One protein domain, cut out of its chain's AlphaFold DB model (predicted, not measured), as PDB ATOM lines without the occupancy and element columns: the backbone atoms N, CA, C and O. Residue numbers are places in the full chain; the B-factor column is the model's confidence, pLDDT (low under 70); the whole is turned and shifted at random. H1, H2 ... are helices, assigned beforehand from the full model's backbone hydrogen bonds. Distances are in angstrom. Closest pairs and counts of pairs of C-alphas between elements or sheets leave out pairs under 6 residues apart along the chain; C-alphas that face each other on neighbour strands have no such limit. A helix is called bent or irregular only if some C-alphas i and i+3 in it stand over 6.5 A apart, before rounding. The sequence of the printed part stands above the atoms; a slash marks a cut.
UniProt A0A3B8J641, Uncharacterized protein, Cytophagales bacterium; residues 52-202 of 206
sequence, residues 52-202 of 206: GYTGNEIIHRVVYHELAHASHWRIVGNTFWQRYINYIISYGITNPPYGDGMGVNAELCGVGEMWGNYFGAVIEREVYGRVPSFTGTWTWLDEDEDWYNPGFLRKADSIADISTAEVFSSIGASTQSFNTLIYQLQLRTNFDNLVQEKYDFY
ATOM      1  N   GLY A  52     161.145 148.844 216.940       57.06
ATOM      2  CA  GLY A  52     159.952 149.523 217.470       57.06
ATOM      3  C   GLY A  52     159.702 150.933 216.919       57.06
ATOM      4  O   GLY A  52     158.569 151.393 216.981       57.06
ATOM      5  N   TYR A  53     160.702 151.580 216.304       55.91
ATOM      6  CA  TYR A  53     160.584 152.899 215.652       55.91
ATOM      7  C   TYR A  53     160.661 152.778 214.122       55.91
ATOM      8  O   TYR A  53     161.347 153.540 213.448       55.91
ATOM      9  N   THR A  54     160.001 151.764 213.566       62.22
ATOM     10  CA  THR A  54     160.113 151.394 212.145       62.22
ATOM     11  C   THR A  54     158.955 151.894 211.282       62.22
ATOM     12  O   THR A  54     158.903 151.576 210.095       62.22
ATOM     13  N   GLY A  55     158.021 152.658 211.858       71.50
ATOM     14  CA  GLY A  55     156.961 153.323 211.103       71.50
ATOM     15  C   GLY A  55     157.551 154.330 210.114       71.50
ATOM     16  O   GLY A  55     158.465 155.081 210.459       71.50
ATOM     17  N   ASN A  56     157.047 154.343 208.878       74.38
ATOM     18  CA  ASN A  56     157.546 155.238 207.827       74.38
ATOM     19  C   ASN A  56     157.413 156.715 208.226       74.38
ATOM     20  O   ASN A  56     158.271 157.523 207.877       74.38
ATOM     21  N   GLU A  57     156.360 157.034 208.974       74.00
ATOM     22  CA  GLU A  57     156.045 158.344 209.533       74.00
ATOM     23  C   GLU A  57     157.067 158.785 210.588       74.00
ATOM     24  O   GLU A  57     157.619 159.880 210.493       74.00
ATOM     25  N   ILE A  58     157.438 157.879 211.499       73.06
ATOM     26  CA  ILE A  58     158.462 158.120 212.520       73.06
ATOM     27  C   ILE A  58     159.815 158.358 211.848       73.06
ATOM     28  O   ILE A  58     160.514 159.310 212.187       73.06
ATOM     29  N   ILE A  59     160.180 157.509 210.881       75.69
ATOM     30  CA  ILE A  59     161.443 157.638 210.148       75.69
ATOM     31  C   ILE A  59     161.479 158.966 209.390       75.69
ATOM     32  O   ILE A  59     162.485 159.666 209.461       75.69
ATOM     33  N   HIS A  60     160.393 159.344 208.707       78.38
ATOM     34  CA  HIS A  60     160.306 160.640 208.030       78.38
ATOM     35  C   HIS A  60     160.494 161.790 209.012       78.38
ATOM     36  O   HIS A  60     161.381 162.612 208.807       78.38
ATOM     37  N   ARG A  61     159.720 161.822 210.099       80.12
ATOM     38  CA  ARG A  61     159.824 162.866 211.120       80.12
ATOM     39  C   ARG A  61     161.260 163.032 211.618       80.12
ATOM     40  O   ARG A  61     161.764 164.148 211.630       80.12
ATOM     41  N   VAL A  62     161.926 161.932 211.979       77.25
ATOM     42  CA  VAL A  62     163.307 161.958 212.489       77.25
ATOM     43  C   VAL A  62     164.286 162.433 211.412       77.25
ATOM     44  O   VAL A  62     165.117 163.292 211.676       77.25
ATOM     45  N   VAL A  63     164.162 161.958 210.169       82.19
ATOM     46  CA  VAL A  63     165.007 162.430 209.055       82.19
ATOM     47  C   VAL A  63     164.888 163.945 208.878       82.19
ATOM     48  O   VAL A  63     165.898 164.631 208.720       82.19
ATOM     49  N   TYR A  64     163.664 164.477 208.900       87.00
ATOM     50  CA  TYR A  64     163.429 165.905 208.707       87.00
ATOM     51  C   TYR A  64     163.789 166.747 209.937       87.00
ATOM     52  O   TYR A  64     164.224 167.882 209.755       87.00
ATOM     53  N   HIS A  65     163.717 166.186 211.145       87.81
ATOM     54  CA  HIS A  65     164.281 166.779 212.361       87.81
ATOM     55  C   HIS A  65     165.799 166.997 212.213       87.81
ATOM     56  O   HIS A  65     166.285 168.122 212.339       87.81
ATOM     57  N   GLU A  66     166.548 165.965 211.808       82.31
ATOM     58  CA  GLU A  66     168.001 166.084 211.600       82.31
ATOM     59  C   GLU A  66     168.365 167.017 210.430       82.31
ATOM     60  O   GLU A  66     169.360 167.752 210.464       82.31
ATOM     61  N   LEU A  67     167.549 167.041 209.369       88.06
ATOM     62  CA  LEU A  67     167.711 168.002 208.272       88.06
ATOM     63  C   LEU A  67     167.440 169.443 208.725       88.06
ATOM     64  O   LEU A  67     168.117 170.362 208.255       88.06
ATOM     65  N   ALA A  68     166.495 169.652 209.643       90.31
ATOM     66  CA  ALA A  68     166.228 170.953 210.244       90.31
ATOM     67  C   ALA A  68     167.430 171.464 211.047       90.31
ATOM     68  O   ALA A  68     167.795 172.635 210.934       90.31
ATOM     69  N   HIS A  69     168.134 170.601 211.774       89.56
ATOM     70  CA  HIS A  69     169.407 170.974 212.388       89.56
ATOM     71  C   HIS A  69     170.451 171.419 211.359       89.56
ATOM     72  O   HIS A  69     171.111 172.451 211.527       89.56
ATOM     73  N   ALA A  70     170.565 170.700 210.240       88.00
ATOM     74  CA  ALA A  70     171.478 171.080 209.170       88.00
ATOM     75  C   ALA A  70     171.109 172.435 208.528       88.00
ATOM     76  O   ALA A  70     172.008 173.228 208.219       88.00
ATOM     77  N   SER A  71     169.814 172.725 208.346       92.69
ATOM     78  CA  SER A  71     169.348 174.022 207.841       92.69
ATOM     79  C   SER A  71     169.589 175.144 208.850       92.69
ATOM     80  O   SER A  71     170.070 176.210 208.471       92.69
ATOM     81  N   HIS A  72     169.382 174.893 210.142       94.69
ATOM     82  CA  HIS A  72     169.676 175.846 211.207       94.69
ATOM     83  C   HIS A  72     171.174 176.182 211.262       94.69
ATOM     84  O   HIS A  72     171.550 177.355 211.248       94.69
ATOM     85  N   TRP A  73     172.062 175.181 211.192       91.69
ATOM     86  CA  TRP A  73     173.515 175.402 211.116       91.69
ATOM     87  C   TRP A  73     173.923 176.338 209.986       91.69
ATOM     88  O   TRP A  73     174.813 177.170 210.165       91.69
ATOM     89  N   ARG A  74     173.252 176.248 208.831       93.25
ATOM     90  CA  ARG A  74     173.526 177.108 207.675       93.25
ATOM     91  C   ARG A  74     173.371 178.595 208.004       93.25
ATOM     92  O   ARG A  74     174.099 179.390 207.413       93.25
ATOM     93  N   ILE A  75     172.449 178.958 208.899       95.38
ATOM     94  CA  ILE A  75     172.124 180.358 209.214       95.38
ATOM     95  C   ILE A  75     172.776 180.866 210.506       95.38
ATOM     96  O   ILE A  75     173.019 182.065 210.618       95.38
ATOM     97  N   VAL A  76     173.112 179.984 211.457       95.25
ATOM     98  CA  VAL A  76     173.734 180.389 212.739       95.25
ATOM     99  C   VAL A  76     175.241 180.140 212.813       95.25
ATOM    100  O   VAL A  76     175.957 180.824 213.546       95.25
ATOM    101  N   GLY A  77     175.743 179.188 212.027       90.81
ATOM    102  CA  GLY A  77     177.163 178.901 211.879       90.81
ATOM    103  C   GLY A  77     177.828 178.178 213.057       90.81
ATOM    104  O   GLY A  77     177.205 177.713 214.012       90.81
ATOM    105  N   ASN A  78     179.155 178.079 212.949       85.38
ATOM    106  CA  ASN A  78     180.012 177.243 213.789       85.38
ATOM    107  C   ASN A  78     179.926 177.570 215.288       85.38
ATOM    108  O   ASN A  78     179.736 176.671 216.098       85.38
ATOM    109  N   THR A  79     180.049 178.845 215.668       88.62
ATOM    110  CA  THR A  79     180.127 179.255 217.083       88.62
ATOM    111  C   THR A  79     178.871 178.885 217.869       88.62
ATOM    112  O   THR A  79     178.960 178.448 219.016       88.62
ATOM    113  N   PHE A  80     177.697 179.037 217.252       92.56
ATOM    114  CA  PHE A  80     176.433 178.619 217.851       92.56
ATOM    115  C   PHE A  80     176.434 177.103 218.075       92.56
ATOM    116  O   PHE A  80     176.219 176.630 219.189       92.56
ATOM    117  N   TRP A  81     176.763 176.339 217.034       89.06
ATOM    118  CA  TRP A  81     176.720 174.879 217.083       89.06
ATOM    119  C   TRP A  81     177.784 174.244 217.966       89.06
ATOM    120  O   TRP A  81     177.555 173.175 218.518       89.06
ATOM    121  N   GLN A  82     178.922 174.901 218.175       85.19
ATOM    122  CA  GLN A  82     179.864 174.488 219.210       85.19
ATOM    123  C   GLN A  82     179.205 174.503 220.586       85.19
ATOM    124  O   GLN A  82     179.287 173.530 221.328       85.19
ATOM    125  N   ARG A  83     178.531 175.601 220.936       88.50
ATOM    126  CA  ARG A  83     177.856 175.753 222.231       88.50
ATOM    127  C   ARG A  83     176.709 174.759 222.390       88.50
ATOM    128  O   ARG A  83     176.605 174.151 223.448       88.50
ATOM    129  N   TYR A  84     175.946 174.551 221.321       87.00
ATOM    130  CA  TYR A  84     174.901 173.532 221.225       87.00
ATOM    131  C   TYR A  84     175.437 172.123 221.529       87.00
ATOM    132  O   TYR A  84     174.996 171.461 222.463       87.00
ATOM    133  N   ILE A  85     176.474 171.695 220.802       80.81
ATOM    134  CA  ILE A  85     177.098 170.373 220.953       80.81
ATOM    135  C   ILE A  85     177.681 170.191 222.358       80.81
ATOM    136  O   ILE A  85     177.510 169.133 222.957       80.81
ATOM    137  N   ASN A  86     178.331 171.218 222.915       79.50
ATOM    138  CA  ASN A  86     178.872 171.153 224.276       79.50
ATOM    139  C   ASN A  86     177.776 170.958 225.328       79.50
ATOM    140  O   ASN A  86     178.008 170.249 226.309       79.50
ATOM    141  N   TYR A  87     176.599 171.559 225.136       84.44
ATOM    142  CA  TYR A  87     175.467 171.326 226.025       84.44
ATOM    143  C   TYR A  87     175.021 169.863 225.958       84.44
ATOM    144  O   TYR A  87     174.975 169.194 226.987       84.44
ATOM    145  N   ILE A  88     174.813 169.324 224.753       79.56
ATOM    146  CA  ILE A  88     174.409 167.922 224.562       79.56
ATOM    147  C   ILE A  88     175.440 166.951 225.151       79.56
ATOM    148  O   ILE A  88     175.060 166.017 225.849       79.56
ATOM    149  N   ILE A  89     176.742 167.174 224.956       75.00
ATOM    150  CA  ILE A  89     177.799 166.357 225.589       75.00
ATOM    151  C   ILE A  89     177.682 166.374 227.120       75.00
ATOM    152  O   ILE A  89     177.931 165.364 227.774       75.00
ATOM    153  N   SER A  90     177.291 167.505 227.697       78.62
ATOM    154  CA  SER A  90     177.243 167.675 229.149       78.62
ATOM    155  C   SER A  90     175.946 167.140 229.768       78.62
ATOM    156  O   SER A  90     175.977 166.622 230.881       78.62
ATOM    157  N   TYR A  91     174.819 167.243 229.052       77.81
ATOM    158  CA  TYR A  91     173.474 167.050 229.613       77.81
ATOM    159  C   TYR A  91     172.567 166.092 228.808       77.81
ATOM    160  O   TYR A  91     171.472 165.771 229.248       77.81
ATOM    161  N   GLY A  92     172.972 165.573 227.644       68.56
ATOM    162  CA  GLY A  92     172.066 164.809 226.763       68.56
ATOM    163  C   GLY A  92     171.721 163.374 227.212       68.56
ATOM    164  O   GLY A  92     170.674 162.851 226.834       68.56
ATOM    165  N   ILE A  93     172.533 162.735 228.067       65.06
ATOM    166  CA  ILE A  93     172.243 161.401 228.656       65.06
ATOM    167  C   ILE A  93     171.629 161.445 230.056       65.06
ATOM    168  O   ILE A  93     171.459 160.392 230.676       65.06
ATOM    169  N   THR A  94     171.286 162.621 230.582       64.38
ATOM    170  CA  THR A  94     170.563 162.686 231.859       64.38
ATOM    171  C   THR A  94     169.155 162.108 231.709       64.38
ATOM    172  O   THR A  94     168.692 161.814 230.603       64.38
ATOM    173  N   ASN A  95     168.471 161.898 232.832       62.81
ATOM    174  CA  ASN A  95     167.041 161.626 232.853       62.81
ATOM    175  C   ASN A  95     166.359 162.776 233.607       62.81
ATOM    176  O   ASN A  95     166.559 162.844 234.824       62.81
ATOM    177  N   PRO A  96     165.608 163.666 232.934       68.88
ATOM    178  CA  PRO A  96     165.213 163.656 231.510       68.88
ATOM    179  C   PRO A  96     166.364 163.939 230.511       68.88
ATOM    180  O   PRO A  96     167.426 164.408 230.934       68.88
ATOM    181  N   PRO A  97     166.207 163.580 229.211       67.00
ATOM    182  CA  PRO A  97     167.166 163.938 228.154       67.00
ATOM    183  C   PRO A  97     167.397 165.439 228.110       67.00
ATOM    184  O   PRO A  97     166.493 166.200 228.422       67.00
ATOM    185  N   TYR A  98     168.580 165.853 227.656       72.62
ATOM    186  CA  TYR A  98     168.911 167.274 227.508       72.62
ATOM    187  C   TYR A  98     168.791 168.078 228.814       72.62
ATOM    188  O   TYR A  98     168.598 169.286 228.767       72.62
ATOM    189  N   GLY A  99     168.925 167.429 229.974       78.38
ATOM    190  CA  GLY A  99     168.812 168.073 231.279       78.38
ATOM    191  C   GLY A  99     167.397 168.524 231.644       78.38
ATOM    192  O   GLY A  99     166.403 168.105 231.067       78.38
ATOM    193  N   ASP A 100     167.331 169.382 232.652       84.00
ATOM    194  CA  ASP A 100     166.128 169.989 233.231       84.00
ATOM    195  C   ASP A 100     165.937 171.448 232.775       84.00
ATOM    196  O   ASP A 100     165.299 172.240 233.464       84.00
ATOM    197  N   GLY A 101     166.552 171.835 231.654       86.69
ATOM    198  CA  GLY A 101     166.579 173.224 231.185       86.69
ATOM    199  C   GLY A 101     167.561 174.125 231.929       86.69
ATOM    200  O   GLY A 101     167.713 175.291 231.565       86.69
ATOM    201  N   MET A 102     168.300 173.593 232.907       83.25
ATOM    202  CA  MET A 102     169.375 174.320 233.573       83.25
ATOM    203  C   MET A 102     170.723 174.115 232.872       83.25
ATOM    204  O   MET A 102     170.970 173.143 232.151       83.25
ATOM    205  N   GLY A 103     171.642 175.047 233.122       85.19
ATOM    206  CA  GLY A 103     173.026 174.974 232.658       85.19
ATOM    207  C   GLY A 103     173.363 175.949 231.531       85.19
ATOM    208  O   GLY A 103     172.513 176.540 230.865       85.19
ATOM    209  N   VAL A 104     174.664 176.155 231.329       89.06
ATOM    210  CA  VAL A 104     175.156 177.109 230.331       89.06
ATOM    211  C   VAL A 104     174.797 176.610 228.931       89.06
ATOM    212  O   VAL A 104     175.228 175.532 228.533       89.06
ATOM    213  N   ASN A 105     174.098 177.452 228.164       91.62
ATOM    214  CA  ASN A 105     173.575 177.166 226.822       91.62
ATOM    215  C   ASN A 105     172.358 176.231 226.768       91.62
ATOM    216  O   ASN A 105     172.066 175.753 225.675       91.62
ATOM    217  N   ALA A 106     171.645 176.014 227.880       91.88
ATOM    218  CA  ALA A 106     170.398 175.250 227.865       91.88
ATOM    219  C   ALA A 106     169.419 175.829 226.842       91.88
ATOM    220  O   ALA A 106     169.221 175.219 225.800       91.88
ATOM    221  N   GLU A 107     168.925 177.054 227.030       95.12
ATOM    222  CA  GLU A 107     167.962 177.661 226.097       95.12
ATOM    223  C   GLU A 107     168.464 177.734 224.643       95.12
ATOM    224  O   GLU A 107     167.683 177.574 223.712       95.12
ATOM    225  N   LEU A 108     169.774 177.907 224.424       95.25
ATOM    226  CA  LEU A 108     170.374 177.851 223.084       95.25
ATOM    227  C   LEU A 108     170.186 176.465 222.447       95.25
ATOM    228  O   LEU A 108     169.877 176.375 221.258       95.25
ATOM    229  N   CYS A 109     170.386 175.399 223.224       92.25
ATOM    230  CA  CYS A 109     170.077 174.034 222.811       92.25
ATOM    231  C   CYS A 109     168.571 173.855 222.594       92.25
ATOM    232  O   CYS A 109     168.166 173.374 221.541       92.25
ATOM    233  N   GLY A 110     167.755 174.333 223.537       92.88
ATOM    234  CA  GLY A 110     166.296 174.284 223.466       92.88
ATOM    235  C   GLY A 110     165.761 174.886 222.168       92.88
ATOM    236  O   GLY A 110     165.041 174.216 221.444       92.88
ATOM    237  N   VAL A 111     166.197 176.090 221.783       96.25
ATOM    238  CA  VAL A 111     165.797 176.733 220.515       96.25
ATOM    239  C   VAL A 111     166.109 175.855 219.291       96.25
ATOM    240  O   VAL A 111     165.304 175.785 218.360       96.25
ATOM    241  N   GLY A 112     167.262 175.180 219.265       93.31
ATOM    242  CA  GLY A 112     167.620 174.309 218.142       93.31
ATOM    243  C   GLY A 112     166.825 172.997 218.109       93.31
ATOM    244  O   GLY A 112     166.392 172.601 217.025       93.31
ATOM    245  N   GLU A 113     166.582 172.370 219.263       91.25
ATOM    246  CA  GLU A 113     165.736 171.171 219.398       91.25
ATOM    247  C   GLU A 113     164.256 171.484 219.103       91.25
ATOM    248  O   GLU A 113     163.576 170.704 218.432       91.25
ATOM    249  N   MET A 114     163.760 172.665 219.502       93.44
ATOM    250  CA  MET A 114     162.420 173.150 219.147       93.44
ATOM    251  C   MET A 114     162.229 173.181 217.633       93.44
ATOM    252  O   MET A 114     161.217 172.693 217.130       93.44
ATOM    253  N   TRP A 115     163.202 173.730 216.899       95.50
ATOM    254  CA  TRP A 115     163.155 173.788 215.439       95.50
ATOM    255  C   TRP A 115     163.153 172.397 214.799       95.50
ATOM    256  O   TRP A 115     162.329 172.142 213.918       95.50
ATOM    257  N   GLY A 116     164.032 171.497 215.253       90.81
ATOM    258  CA  GLY A 116     164.089 170.116 214.768       90.81
ATOM    259  C   GLY A 116     162.746 169.404 214.926       90.81
ATOM    260  O   GLY A 116     162.188 168.881 213.957       90.81
ATOM    261  N   ASN A 117     162.184 169.440 216.136       88.38
ATOM    262  CA  ASN A 117     160.915 168.786 216.452       88.38
ATOM    263  C   ASN A 117     159.737 169.389 215.682       88.38
ATOM    264  O   ASN A 117     158.971 168.653 215.058       88.38
ATOM    265  N   TYR A 118     159.620 170.720 215.666       92.44
ATOM    266  CA  TYR A 118     158.563 171.416 214.936       92.44
ATOM    267  C   TYR A 118     158.615 171.120 213.432       92.44
ATOM    268  O   TYR A 118     157.605 170.717 212.854       92.44
ATOM    269  N   PHE A 119     159.778 171.264 212.793       92.88
ATOM    270  CA  PHE A 119     159.888 171.060 211.349       92.88
ATOM    271  C   PHE A 119     159.676 169.594 210.955       92.88
ATOM    272  O   PHE A 119     158.968 169.312 209.988       92.88
ATOM    273  N   GLY A 120     160.212 168.649 211.737       88.19
ATOM    274  CA  GLY A 120     159.934 167.225 211.553       88.19
ATOM    275  C   GLY A 120     158.434 166.918 211.613       88.19
ATOM    276  O   GLY A 120     157.919 166.195 210.759       88.19
ATOM    277  N   ALA A 121     157.721 167.521 212.571       85.62
ATOM    278  CA  ALA A 121     156.276 167.371 212.731       85.62
ATOM    279  C   ALA A 121     155.472 167.972 211.562       85.62
ATOM    280  O   ALA A 121     154.480 167.383 211.126       85.62
ATOM    281  N   VAL A 122     155.892 169.134 211.044       88.12
ATOM    282  CA  VAL A 122     155.275 169.775 209.869       88.12
ATOM    283  C   VAL A 122     155.371 168.859 208.652       88.12
ATOM    284  O   VAL A 122     154.346 168.559 208.040       88.12
ATOM    285  N   ILE A 123     156.565 168.347 208.341       87.56
ATOM    286  CA  ILE A 123     156.768 167.500 207.158       87.56
ATOM    287  C   ILE A 123     156.035 166.164 207.279       87.56
ATOM    288  O   ILE A 123     155.409 165.713 206.320       87.56
ATOM    289  N   GLU A 124     156.063 165.527 208.452       82.19
ATOM    290  CA  GLU A 124     155.295 164.301 208.682       82.19
ATOM    291  C   GLU A 124     153.802 164.522 208.389       82.19
ATOM    292  O   GLU A 124     153.169 163.710 207.703       82.19
ATOM    293  N   ARG A 125     153.248 165.656 208.836       79.69
ATOM    294  CA  ARG A 125     151.854 166.018 208.571       79.69
ATOM    295  C   ARG A 125     151.584 166.266 207.093       79.69
ATOM    296  O   ARG A 125     150.568 165.784 206.592       79.69
ATOM    297  N   GLU A 126     152.449 167.002 206.403       83.75
ATOM    298  CA  GLU A 126     152.295 167.285 204.970       83.75
ATOM    299  C   GLU A 126     152.313 166.005 204.125       83.75
ATOM    300  O   GLU A 126     151.510 165.860 203.204       83.75
ATOM    301  N   VAL A 127     153.189 165.053 204.462       83.62
ATOM    302  CA  VAL A 127     153.364 163.812 203.695       83.62
ATOM    303  C   VAL A 127     152.267 162.791 203.993       83.62
ATOM    304  O   VAL A 127     151.751 162.152 203.076       83.62
ATOM    305  N   TYR A 128     151.902 162.612 205.264       79.75
ATOM    306  CA  TYR A 128     151.004 161.528 205.677       79.75
ATOM    307  C   TYR A 128     149.571 161.980 205.956       79.75
ATOM    308  O   TYR A 128     148.715 161.139 206.239       79.75
ATOM    309  N   GLY A 129     149.293 163.288 205.922       69.38
ATOM    310  CA  GLY A 129     148.000 163.852 206.317       69.38
ATOM    311  C   GLY A 129     147.635 163.557 207.776       69.38
ATOM    312  O   GLY A 129     146.481 163.723 208.172       69.38
ATOM    313  N   ARG A 130     148.600 163.075 208.573       59.19
ATOM    314  CA  ARG A 130     148.419 162.672 209.966       59.19
ATOM    315  C   ARG A 130     148.924 163.767 210.886       59.19
ATOM    316  O   ARG A 130     150.014 164.292 210.714       59.19
ATOM    317  N   VAL A 131     148.121 164.074 211.895       53.72
ATOM    318  CA  VAL A 131     148.619 164.710 213.111       53.72
ATOM    319  C   VAL A 131     149.377 163.614 213.862       53.72
ATOM    320  O   VAL A 131     148.792 162.538 214.044       53.72
ATOM    321  N   PRO A 132     150.659 163.782 214.215       45.09
ATOM    322  CA  PRO A 132     151.394 162.662 214.773       45.09
ATOM    323  C   PRO A 132     150.916 162.383 216.206       45.09
ATOM    324  O   PRO A 132     150.438 163.279 216.891       45.09
ATOM    325  N   SER A 133     150.988 161.117 216.622       40.59
ATOM    326  CA  SER A 133     150.366 160.478 217.803       40.59
ATOM    327  C   SER A 133     148.851 160.171 217.717       40.59
ATOM    328  O   SER A 133     148.001 161.050 217.761       40.59
ATOM    329  N   PHE A 134     148.551 158.871 217.550       42.50
ATOM    330  CA  PHE A 134     147.407 158.015 217.956       42.50
ATOM    331  C   PHE A 134     145.944 158.513 218.101       42.50
ATOM    332  O   PHE A 134     145.059 157.663 218.204       42.50
ATOM    333  N   THR A 135     145.633 159.808 218.043       38.00
ATOM    334  CA  THR A 135     144.289 160.369 218.301       38.00
ATOM    335  C   THR A 135     143.897 161.543 217.394       38.00
ATOM    336  O   THR A 135     142.786 162.053 217.517       38.00
ATOM    337  N   GLY A 136     144.746 161.970 216.449       46.94
ATOM    338  CA  GLY A 136     144.449 163.125 215.584       46.94
ATOM    339  C   GLY A 136     144.720 164.485 216.244       46.94
ATOM    340  O   GLY A 136     144.239 165.511 215.769       46.94
ATOM    341  N   THR A 137     145.506 164.495 217.319       53.28
ATOM    342  CA  THR A 137     145.918 165.676 218.088       53.28
ATOM    343  C   THR A 137     147.442 165.802 218.048       53.28
ATOM    344  O   THR A 137     148.139 164.801 217.924       53.28
ATOM    345  N   TRP A 138     147.987 167.023 218.120       63.56
ATOM    346  CA  TRP A 138     149.439 167.305 218.153       63.56
ATOM    347  C   TRP A 138     150.084 166.915 219.493       63.56
ATOM    348  O   TRP A 138     151.052 167.521 219.930       63.56
ATOM    349  N   THR A 139     149.502 165.920 220.150       58.91
ATOM    350  CA  THR A 139     149.645 165.559 221.558       58.91
ATOM    351  C   THR A 139     151.101 165.361 221.939       58.91
ATOM    352  O   THR A 139     151.566 166.011 222.852       58.91
ATOM    353  N   TRP A 140     151.863 164.572 221.178       65.69
ATOM    354  CA  TRP A 140     153.294 164.373 221.452       65.69
ATOM    355  C   TRP A 140     154.138 165.656 221.344       65.69
ATOM    356  O   TRP A 140     155.114 165.792 222.055       65.69
ATOM    357  N   LEU A 141     153.778 166.608 220.475       75.75
ATOM    358  CA  LEU A 141     154.522 167.866 220.323       75.75
ATOM    359  C   LEU A 141     154.130 168.892 221.407       75.75
ATOM    360  O   LEU A 141     154.877 169.834 221.669       75.75
ATOM    361  N   ASP A 142     152.930 168.749 221.979       67.31
ATOM    362  CA  ASP A 142     152.303 169.715 222.885       67.31
ATOM    363  C   ASP A 142     152.243 169.270 224.358       67.31
ATOM    364  O   ASP A 142     152.113 170.141 225.214       67.31
ATOM    365  N   GLU A 143     152.275 167.971 224.664       57.69
ATOM    366  CA  GLU A 143     152.097 167.422 226.017       57.69
ATOM    367  C   GLU A 143     153.404 166.828 226.551       57.69
ATOM    368  O   GLU A 143     153.918 165.868 225.980       57.69
ATOM    369  N   ASP A 144     153.894 167.383 227.668       54.72
ATOM    370  CA  ASP A 144     154.899 166.811 228.581       54.72
ATOM    371  C   ASP A 144     156.198 166.253 227.945       54.72
ATOM    372  O   ASP A 144     156.874 165.434 228.571       54.72
ATOM    373  N   GLU A 145     156.565 166.651 226.717       61.84
ATOM    374  CA  GLU A 145     157.673 165.987 226.013       61.84
ATOM    375  C   GLU A 145     159.061 166.490 226.425       61.84
ATOM    376  O   GLU A 145     159.929 165.654 226.661       61.84
ATOM    377  N   ASP A 146     159.277 167.803 226.586       77.19
ATOM    378  CA  ASP A 146     160.580 168.367 226.969       77.19
ATOM    379  C   ASP A 146     160.463 169.799 227.530       77.19
ATOM    380  O   ASP A 146     159.637 170.584 227.069       77.19
ATOM    381  N   TRP A 147     161.375 170.191 228.431       87.69
ATOM    382  CA  TRP A 147     161.419 171.519 229.086       87.69
ATOM    383  C   TRP A 147     161.537 172.714 228.117       87.69
ATOM    384  O   TRP A 147     161.367 173.869 228.507       87.69
ATOM    385  N   TYR A 148     161.874 172.455 226.850       90.31
ATOM    386  CA  TYR A 148     161.992 173.465 225.800       90.31
ATOM    387  C   TYR A 148     160.738 173.602 224.925       90.31
ATOM    388  O   TYR A 148     160.745 174.437 224.029       90.31
ATOM    389  N   ASN A 149     159.667 172.834 225.153       91.44
ATOM    390  CA  ASN A 149     158.324 173.072 224.595       91.44
ATOM    391  C   ASN A 149     158.246 173.270 223.058       91.44
ATOM    392  O   ASN A 149     157.795 174.318 222.575       91.44
ATOM    393  N   PRO A 150     158.618 172.268 222.236       90.38
ATOM    394  CA  PRO A 150     158.667 172.400 220.773       90.38
ATOM    395  C   PRO A 150     157.322 172.785 220.124       90.38
ATOM    396  O   PRO A 150     157.302 173.455 219.085       90.38
ATOM    397  N   GLY A 151     156.190 172.440 220.747       90.56
ATOM    398  CA  GLY A 151     154.852 172.822 220.287       90.56
ATOM    399  C   GLY A 151     154.594 174.332 220.240       90.56
ATOM    400  O   GLY A 151     153.710 174.772 219.491       90.56
ATOM    401  N   PHE A 152     155.393 175.146 220.943       94.25
ATOM    402  CA  PHE A 152     155.320 176.604 220.857       94.25
ATOM    403  C   PHE A 152     155.496 177.103 219.420       94.25
ATOM    404  O   PHE A 152     154.682 177.904 218.961       94.25
ATOM    405  N   LEU A 153     156.477 176.586 218.669       95.00
ATOM    406  CA  LEU A 153     156.715 177.027 217.287       95.00
ATOM    407  C   LEU A 153     155.529 176.718 216.370       95.00
ATOM    408  O   LEU A 153     155.177 177.532 215.522       95.00
ATOM    409  N   ARG A 154     154.839 175.595 216.596       92.00
ATOM    410  CA  ARG A 154     153.598 175.270 215.883       92.00
ATOM    411  C   ARG A 154     152.465 176.225 216.251       92.00
ATOM    412  O   ARG A 154     151.681 176.614 215.391       92.00
ATOM    413  N   LYS A 155     152.334 176.594 217.529       92.25
ATOM    414  CA  LYS A 155     151.331 177.584 217.951       92.25
ATOM    415  C   LYS A 155     151.643 178.962 217.359       92.25
ATOM    416  O   LYS A 155     150.712 179.630 216.915       92.25
ATOM    417  N   ALA A 156     152.911 179.357 217.293       94.62
ATOM    418  CA  ALA A 156     153.332 180.589 216.632       94.62
ATOM    419  C   ALA A 156     153.008 180.565 215.128       94.62
ATOM    420  O   ALA A 156     152.384 181.491 214.634       94.62
ATOM    421  N   ASP A 157     153.309 179.470 214.427       94.44
ATOM    422  CA  ASP A 157     152.964 179.258 213.008       94.44
ATOM    423  C   ASP A 157     151.448 179.189 212.728       94.44
ATOM    424  O   ASP A 157     151.005 179.243 211.588       94.44
ATOM    425  N   SER A 158     150.611 179.081 213.767       92.75
ATOM    426  CA  SER A 158     149.151 179.190 213.619       92.75
ATOM    427  C   SER A 158     148.640 180.636 213.609       92.75
ATOM    428  O   SER A 158     147.452 180.867 213.371       92.75
ATOM    429  N   ILE A 159     149.514 181.610 213.883       94.25
ATOM    430  CA  ILE A 159     149.206 183.039 213.788       94.25
ATOM    431  C   ILE A 159     149.125 183.418 212.306       94.25
ATOM    432  O   ILE A 159     149.953 183.006 211.503       94.25
ATOM    433  N   ALA A 160     148.107 184.200 211.941       92.75
ATOM    434  CA  ALA A 160     147.656 184.356 210.555       92.75
ATOM    435  C   ALA A 160     148.719 184.844 209.547       92.75
ATOM    436  O   ALA A 160     148.580 184.572 208.355       92.75
ATOM    437  N   ASP A 161     149.736 185.580 209.995       93.75
ATOM    438  CA  ASP A 161     150.826 186.125 209.176       93.75
ATOM    439  C   ASP A 161     152.209 185.552 209.536       93.75
ATOM    440  O   ASP A 161     153.220 186.020 209.014       93.75
ATOM    441  N   ILE A 162     152.262 184.502 210.361       96.38
ATOM    442  CA  ILE A 162     153.477 183.723 210.597       96.38
ATOM    443  C   ILE A 162     153.409 182.465 209.736       96.38
ATOM    444  O   ILE A 162     152.391 181.786 209.667       96.38
ATOM    445  N   SER A 163     154.516 182.166 209.064       95.44
ATOM    446  CA  SER A 163     154.707 180.915 208.335       95.44
ATOM    447  C   SER A 163     155.911 180.161 208.887       95.44
ATOM    448  O   SER A 163     156.780 180.755 209.531       95.44
ATOM    449  N   THR A 164     156.062 178.888 208.521       95.62
ATOM    450  CA  THR A 164     157.277 178.106 208.794       95.62
ATOM    451  C   THR A 164     158.556 178.833 208.353       95.62
ATOM    452  O   THR A 164     159.586 178.736 209.017       95.62
ATOM    453  N   ALA A 165     158.507 179.603 207.258       96.19
ATOM    454  CA  ALA A 165     159.639 180.409 206.803       96.19
ATOM    455  C   ALA A 165     159.935 181.591 207.745       96.19
ATOM    456  O   ALA A 165     161.101 181.873 208.024       96.19
ATOM    457  N   GLU A 166     158.901 182.242 208.282       97.69
ATOM    458  CA  GLU A 166     159.053 183.306 209.282       97.69
ATOM    459  C   GLU A 166     159.580 182.754 210.612       97.69
ATOM    460  O   GLU A 166     160.492 183.347 211.201       97.69
ATOM    461  N   VAL A 167     159.105 181.576 211.035       97.75
ATOM    462  CA  VAL A 167     159.660 180.836 212.180       97.75
ATOM    463  C   VAL A 167     161.149 180.557 211.962       97.75
ATOM    464  O   VAL A 167     161.970 180.916 212.804       97.75
ATOM    465  N   PHE A 168     161.524 180.002 210.804       97.94
ATOM    466  CA  PHE A 168     162.924 179.726 210.470       97.94
ATOM    467  C   PHE A 168     163.789 180.997 210.456       97.94
ATOM    468  O   PHE A 168     164.925 180.993 210.925       97.94
ATOM    469  N   SER A 169     163.252 182.117 209.968       96.94
ATOM    470  CA  SER A 169     163.963 183.401 209.974       96.94
ATOM    471  C   SER A 169     164.153 183.994 211.381       96.94
ATOM    472  O   SER A 169     165.005 184.866 211.575       96.94
ATOM    473  N   SER A 170     163.376 183.523 212.362       97.94
ATOM    474  CA  SER A 170     163.387 183.998 213.749       97.94
ATOM    475  C   SER A 170     164.390 183.255 214.637       97.94
ATOM    476  O   SER A 170     164.754 183.762 215.695       97.94
ATOM    477  N   ILE A 171     164.911 182.106 214.197       97.00
ATOM    478  CA  ILE A 171     165.922 181.295 214.908       97.00
ATOM    479  C   ILE A 171     167.351 181.558 214.394       97.00
ATOM    480  O   ILE A 171     168.154 180.653 214.189       97.00
ATOM    481  N   GLY A 172     167.673 182.825 214.121       96.50
ATOM    482  CA  GLY A 172     168.993 183.234 213.634       96.50
ATOM    483  C   GLY A 172     170.095 183.191 214.704       96.50
ATOM    484  O   GLY A 172     169.863 182.878 215.866       96.50
ATOM    485  N   ALA A 173     171.321 183.584 214.332       95.25
ATOM    486  CA  ALA A 173     172.493 183.510 215.218       95.25
ATOM    487  C   ALA A 173     172.349 184.295 216.542       95.25
ATOM    488  O   ALA A 173     173.039 183.999 217.519       95.25
ATOM    489  N   SER A 174     171.481 185.310 216.574       95.50
ATOM    490  CA  SER A 174     171.156 186.105 217.766       95.50
ATOM    491  C   SER A 174     170.135 185.444 218.695       95.50
ATOM    492  O   SER A 174     169.998 185.880 219.834       95.50
ATOM    493  N   THR A 175     169.423 184.421 218.227       97.62
ATOM    494  CA  THR A 175     168.325 183.770 218.944       97.62
ATOM    495  C   THR A 175     168.867 182.626 219.786       97.62
ATOM    496  O   THR A 175     168.922 181.479 219.360       97.62
ATOM    497  N   GLN A 176     169.361 182.968 220.972       95.50
ATOM    498  CA  GLN A 176     170.088 182.049 221.858       95.50
ATOM    499  C   GLN A 176     169.367 181.808 223.190       95.50
ATOM    500  O   GLN A 176     169.919 181.152 224.070       95.50
ATOM    501  N   SER A 177     168.178 182.387 223.346       96.31
ATOM    502  CA  SER A 177     167.311 182.297 224.521       96.31
ATOM    503  C   SER A 177     165.843 182.327 224.100       96.31
ATOM    504  O   SER A 177     165.520 182.873 223.035       96.31
ATOM    505  N   PHE A 178     164.940 181.826 224.937       96.38
ATOM    506  CA  PHE A 178     163.499 181.870 224.682       96.38
ATOM    507  C   PHE A 178     162.997 183.310 224.568       96.38
ATOM    508  O   PHE A 178     162.294 183.643 223.620       96.38
ATOM    509  N   ASN A 179     163.483 184.209 225.426       96.75
ATOM    510  CA  ASN A 179     163.173 185.639 225.333       96.75
ATOM    511  C   ASN A 179     163.569 186.240 223.975       96.75
ATOM    512  O   ASN A 179     162.809 187.010 223.387       96.75
ATOM    513  N   THR A 180     164.743 185.878 223.439       97.81
ATOM    514  CA  THR A 180     165.135 186.345 222.100       97.81
ATOM    515  C   THR A 180     164.294 185.715 220.994       97.81
ATOM    516  O   THR A 180     164.005 186.400 220.019       97.81
ATOM    517  N   LEU A 181     163.862 184.461 221.141       98.06
ATOM    518  CA  LEU A 181     162.982 183.797 220.179       98.06
ATOM    519  C   LEU A 181     161.607 184.468 220.123       98.06
ATOM    520  O   LEU A 181     161.144 184.808 219.036       98.06
ATOM    521  N   ILE A 182     160.993 184.714 221.282       97.75
ATOM    522  CA  ILE A 182     159.712 185.425 221.399       97.75
ATOM    523  C   ILE A 182     159.823 186.795 220.737       97.75
ATOM    524  O   ILE A 182     159.016 187.126 219.873       97.75
ATOM    525  N   TYR A 183     160.867 187.556 221.078       98.31
ATOM    526  CA  TYR A 183     161.104 188.869 220.490       98.31
ATOM    527  C   TYR A 183     161.229 188.804 218.962       98.31
ATOM    528  O   TYR A 183     160.605 189.595 218.259       98.31
ATOM    529  N   GLN A 184     161.993 187.849 218.421       98.31
ATOM    530  CA  GLN A 184     162.134 187.702 216.970       98.31
ATOM    531  C   GLN A 184     160.811 187.335 216.293       98.31
ATOM    532  O   GLN A 184     160.509 187.904 215.250       98.31
ATOM    533  N   LEU A 185     160.010 186.451 216.894       98.25
ATOM    534  CA  LEU A 185     158.691 186.082 216.376       98.25
ATOM    535  C   LEU A 185     157.710 187.258 216.410       98.25
ATOM    536  O   LEU A 185     156.987 187.467 215.442       98.25
ATOM    537  N   GLN A 186     157.721 188.067 217.472       98.12
ATOM    538  CA  GLN A 186     156.907 189.283 217.575       98.12
ATOM    539  C   GLN A 186     157.227 190.287 216.461       98.12
ATOM    540  O   GLN A 186     156.327 190.945 215.955       98.12
ATOM    541  N   LEU A 187     158.484 190.357 216.008       97.44
ATOM    542  CA  LEU A 187     158.863 191.190 214.863       97.44
ATOM    543  C   LEU A 187     158.341 190.667 213.509       97.44
ATOM    544  O   LEU A 187     158.436 191.392 212.519       97.44
ATOM    545  N   ARG A 188     157.832 189.427 213.432       96.25
ATOM    546  CA  ARG A 188     157.330 188.811 212.184       96.25
ATOM    547  C   ARG A 188     155.831 188.943 211.979       96.25
ATOM    548  O   ARG A 188     155.334 188.541 210.934       96.25
ATOM    549  N   THR A 189     155.113 189.493 212.950       97.12
ATOM    550  CA  THR A 189     153.652 189.498 212.954       97.12
ATOM    551  C   THR A 189     153.095 190.845 213.386       97.12
ATOM    552  O   THR A 189     153.720 191.583 214.142       97.12
ATOM    553  N   ASN A 190     151.881 191.152 212.936       97.19
ATOM    554  CA  ASN A 190     151.079 192.247 213.487       97.19
ATOM    555  C   ASN A 190     150.276 191.828 214.734       97.19
ATOM    556  O   ASN A 190     149.558 192.648 215.302       97.19
ATOM    557  N   PHE A 191     150.371 190.560 215.139       96.75
ATOM    558  CA  PHE A 191     149.685 189.956 216.280       96.75
ATOM    559  C   PHE A 191     150.692 189.548 217.369       96.75
ATOM    560  O   PHE A 191     150.690 188.416 217.858       96.75
ATOM    561  N   ASP A 192     151.588 190.463 217.734       95.94
ATOM    562  CA  ASP A 192     152.657 190.258 218.723       95.94
ATOM    563  C   ASP A 192     152.140 189.747 220.082       95.94
ATOM    564  O   ASP A 192     152.751 188.880 220.715       95.94
ATOM    565  N   ASN A 193     150.962 190.213 220.493       97.00
ATOM    566  CA  ASN A 193     150.256 189.760 221.684       97.00
ATOM    567  C   ASN A 193     149.887 188.269 221.624       97.00
ATOM    568  O   ASN A 193     149.899 187.598 222.654       97.00
ATOM    569  N   LEU A 194     149.589 187.732 220.434       97.62
ATOM    570  CA  LEU A 194     149.300 186.308 220.268       97.62
ATOM    571  C   LEU A 194     150.564 185.466 220.417       97.62
ATOM    572  O   LEU A 194     150.471 184.369 220.956       97.62
ATOM    573  N   VAL A 195     151.739 185.961 220.007       97.56
ATOM    574  CA  VAL A 195     153.015 185.256 220.246       97.56
ATOM    575  C   VAL A 195     153.226 185.062 221.745       97.56
ATOM    576  O   VAL A 195     153.537 183.953 222.175       97.56
ATOM    577  N   GLN A 196     152.985 186.112 222.539       96.69
ATOM    578  CA  GLN A 196     153.075 186.030 223.996       96.69
ATOM    579  C   GLN A 196     152.034 185.061 224.571       96.69
ATOM    580  O   GLN A 196     152.392 184.181 225.342       96.69
ATOM    581  N   GLU A 197     150.774 185.133 224.128       96.88
ATOM    582  CA  GLU A 197     149.723 184.190 224.546       96.88
ATOM    583  C   GLU A 197     150.107 182.727 224.252       96.88
ATOM    584  O   GLU A 197     149.830 181.831 225.049       96.88
ATOM    585  N   LYS A 198     150.752 182.458 223.107       94.38
ATOM    586  CA  LYS A 198     151.202 181.104 222.750       94.38
ATOM    587  C   LYS A 198     152.391 180.643 223.586       94.38
ATOM    588  O   LYS A 198     152.499 179.442 223.817       94.38
ATOM    589  N   TYR A 199     153.254 181.560 224.016       94.31
ATOM    590  CA  TYR A 199     154.356 181.269 224.932       94.31
ATOM    591  C   TYR A 199     153.835 180.966 226.343       94.31
ATOM    592  O   TYR A 199     154.172 179.928 226.908       94.31
ATOM    593  N   ASP A 200     152.926 181.808 226.847       94.00
ATOM    594  CA  ASP A 200     152.308 181.701 228.178       94.00
ATOM    595  C   ASP A 200     151.384 180.477 228.320       94.00
ATOM    596  O   ASP A 200     150.977 180.121 229.426       94.00
ATOM    597  N   PHE A 201     151.035 179.821 227.206       90.56
ATOM    598  CA  PHE A 201     150.326 178.540 227.219       90.56
ATOM    599  C   PHE A 201     151.122 177.448 227.951       90.56
ATOM    600  O   PHE A 201     150.518 176.565 228.559       90.56
ATOM    601  N   TYR A 202     152.452 177.500 227.878       89.12
ATOM    602  CA  TYR A 202     153.341 176.583 228.581       89.12
ATOM    603  C   TYR A 202     153.774 177.219 229.903       89.12
ATOM    604  O   TYR A 202     154.095 178.406 229.964       89.12
TER     605      TYR A 202
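This is residues 52 to 202 of the 206 residues of an uncharacterized protein of Cytophagales bacterium (UniProt A0A3B8J641). A long helix, H2, runs through the middle; arm H1a of the bent helix H1 crosses it on one side, and a cluster of short helices, H4 to H7, packs on the other. The printed part has 151 residues with seven named helices, H1 to H7 in order, and no named strand: all helix. It is compact, with a radius of gyration of the C-alphas of 14.9 A and spans of 40 by 36 by 27 A.

H1, residues 56 to 91, was assigned as one helix by its hydrogen bonds but is bent: C-alphas 75 and 78 are 9.6 A apart, and arms H1a, residues 56 to 75, and H1b, residues 78 to 91, stand at a steep tilt of 49 degrees. H1a touches H2, residues 106 to 128, at a steep tilt of 47 degrees, opposite ways; the closest C-alphas, of His 65 and Gly 116, are 4.1 A apart. H1b touches H2 with residues 83 to 88 alone, about perpendicular at 85 degrees; the closest C-alphas, of Tyr 84 and Cys 109, are 5.1 A apart. H3, residues 139 to 142, only just touches H2, with 3 pairs of C-alphas within 8 A, the closest those of Asn 117 and Leu 141, 7.5 A. H4, residues 151 to 157, touches residues 114 to 118 of H2 alone; the closest C-alphas, of Tyr 118 and Arg 154, are 6.4 A apart. H5, residues 164 to 170, touches H4, the closest C-alphas being those of Asp 157 and Thr 164, 6.1 A. H6, residues 178 to 186, and H7, residues 192 to 200, form a hairpin; their closest C-alphas, of Gln 186 and Asp 192, are 4.5 A apart. Each O i to N i+4 pair is within hydrogen-bond range in H1b, H2, H4, H5, H6 and H7, and 15 of 16 in H1a; H3 is too short for such a pair.

H1a begins at C-alpha 56 (157.546, 155.238, 207.827) and is 29.1 A long; H1b is 19.9 A and H2 32.5 A. H7 ends at C-alpha 200 (152.308, 181.701, 228.178).

The C-alphas farthest apart, of Gly 52 and Asn 190, are 43.8 A apart. The printed part has no cut; the link from H1 to H2 is long. Confidence is under 70 at residues 52 to 54, 92 to 97, 129 to 140 and 142 to 145.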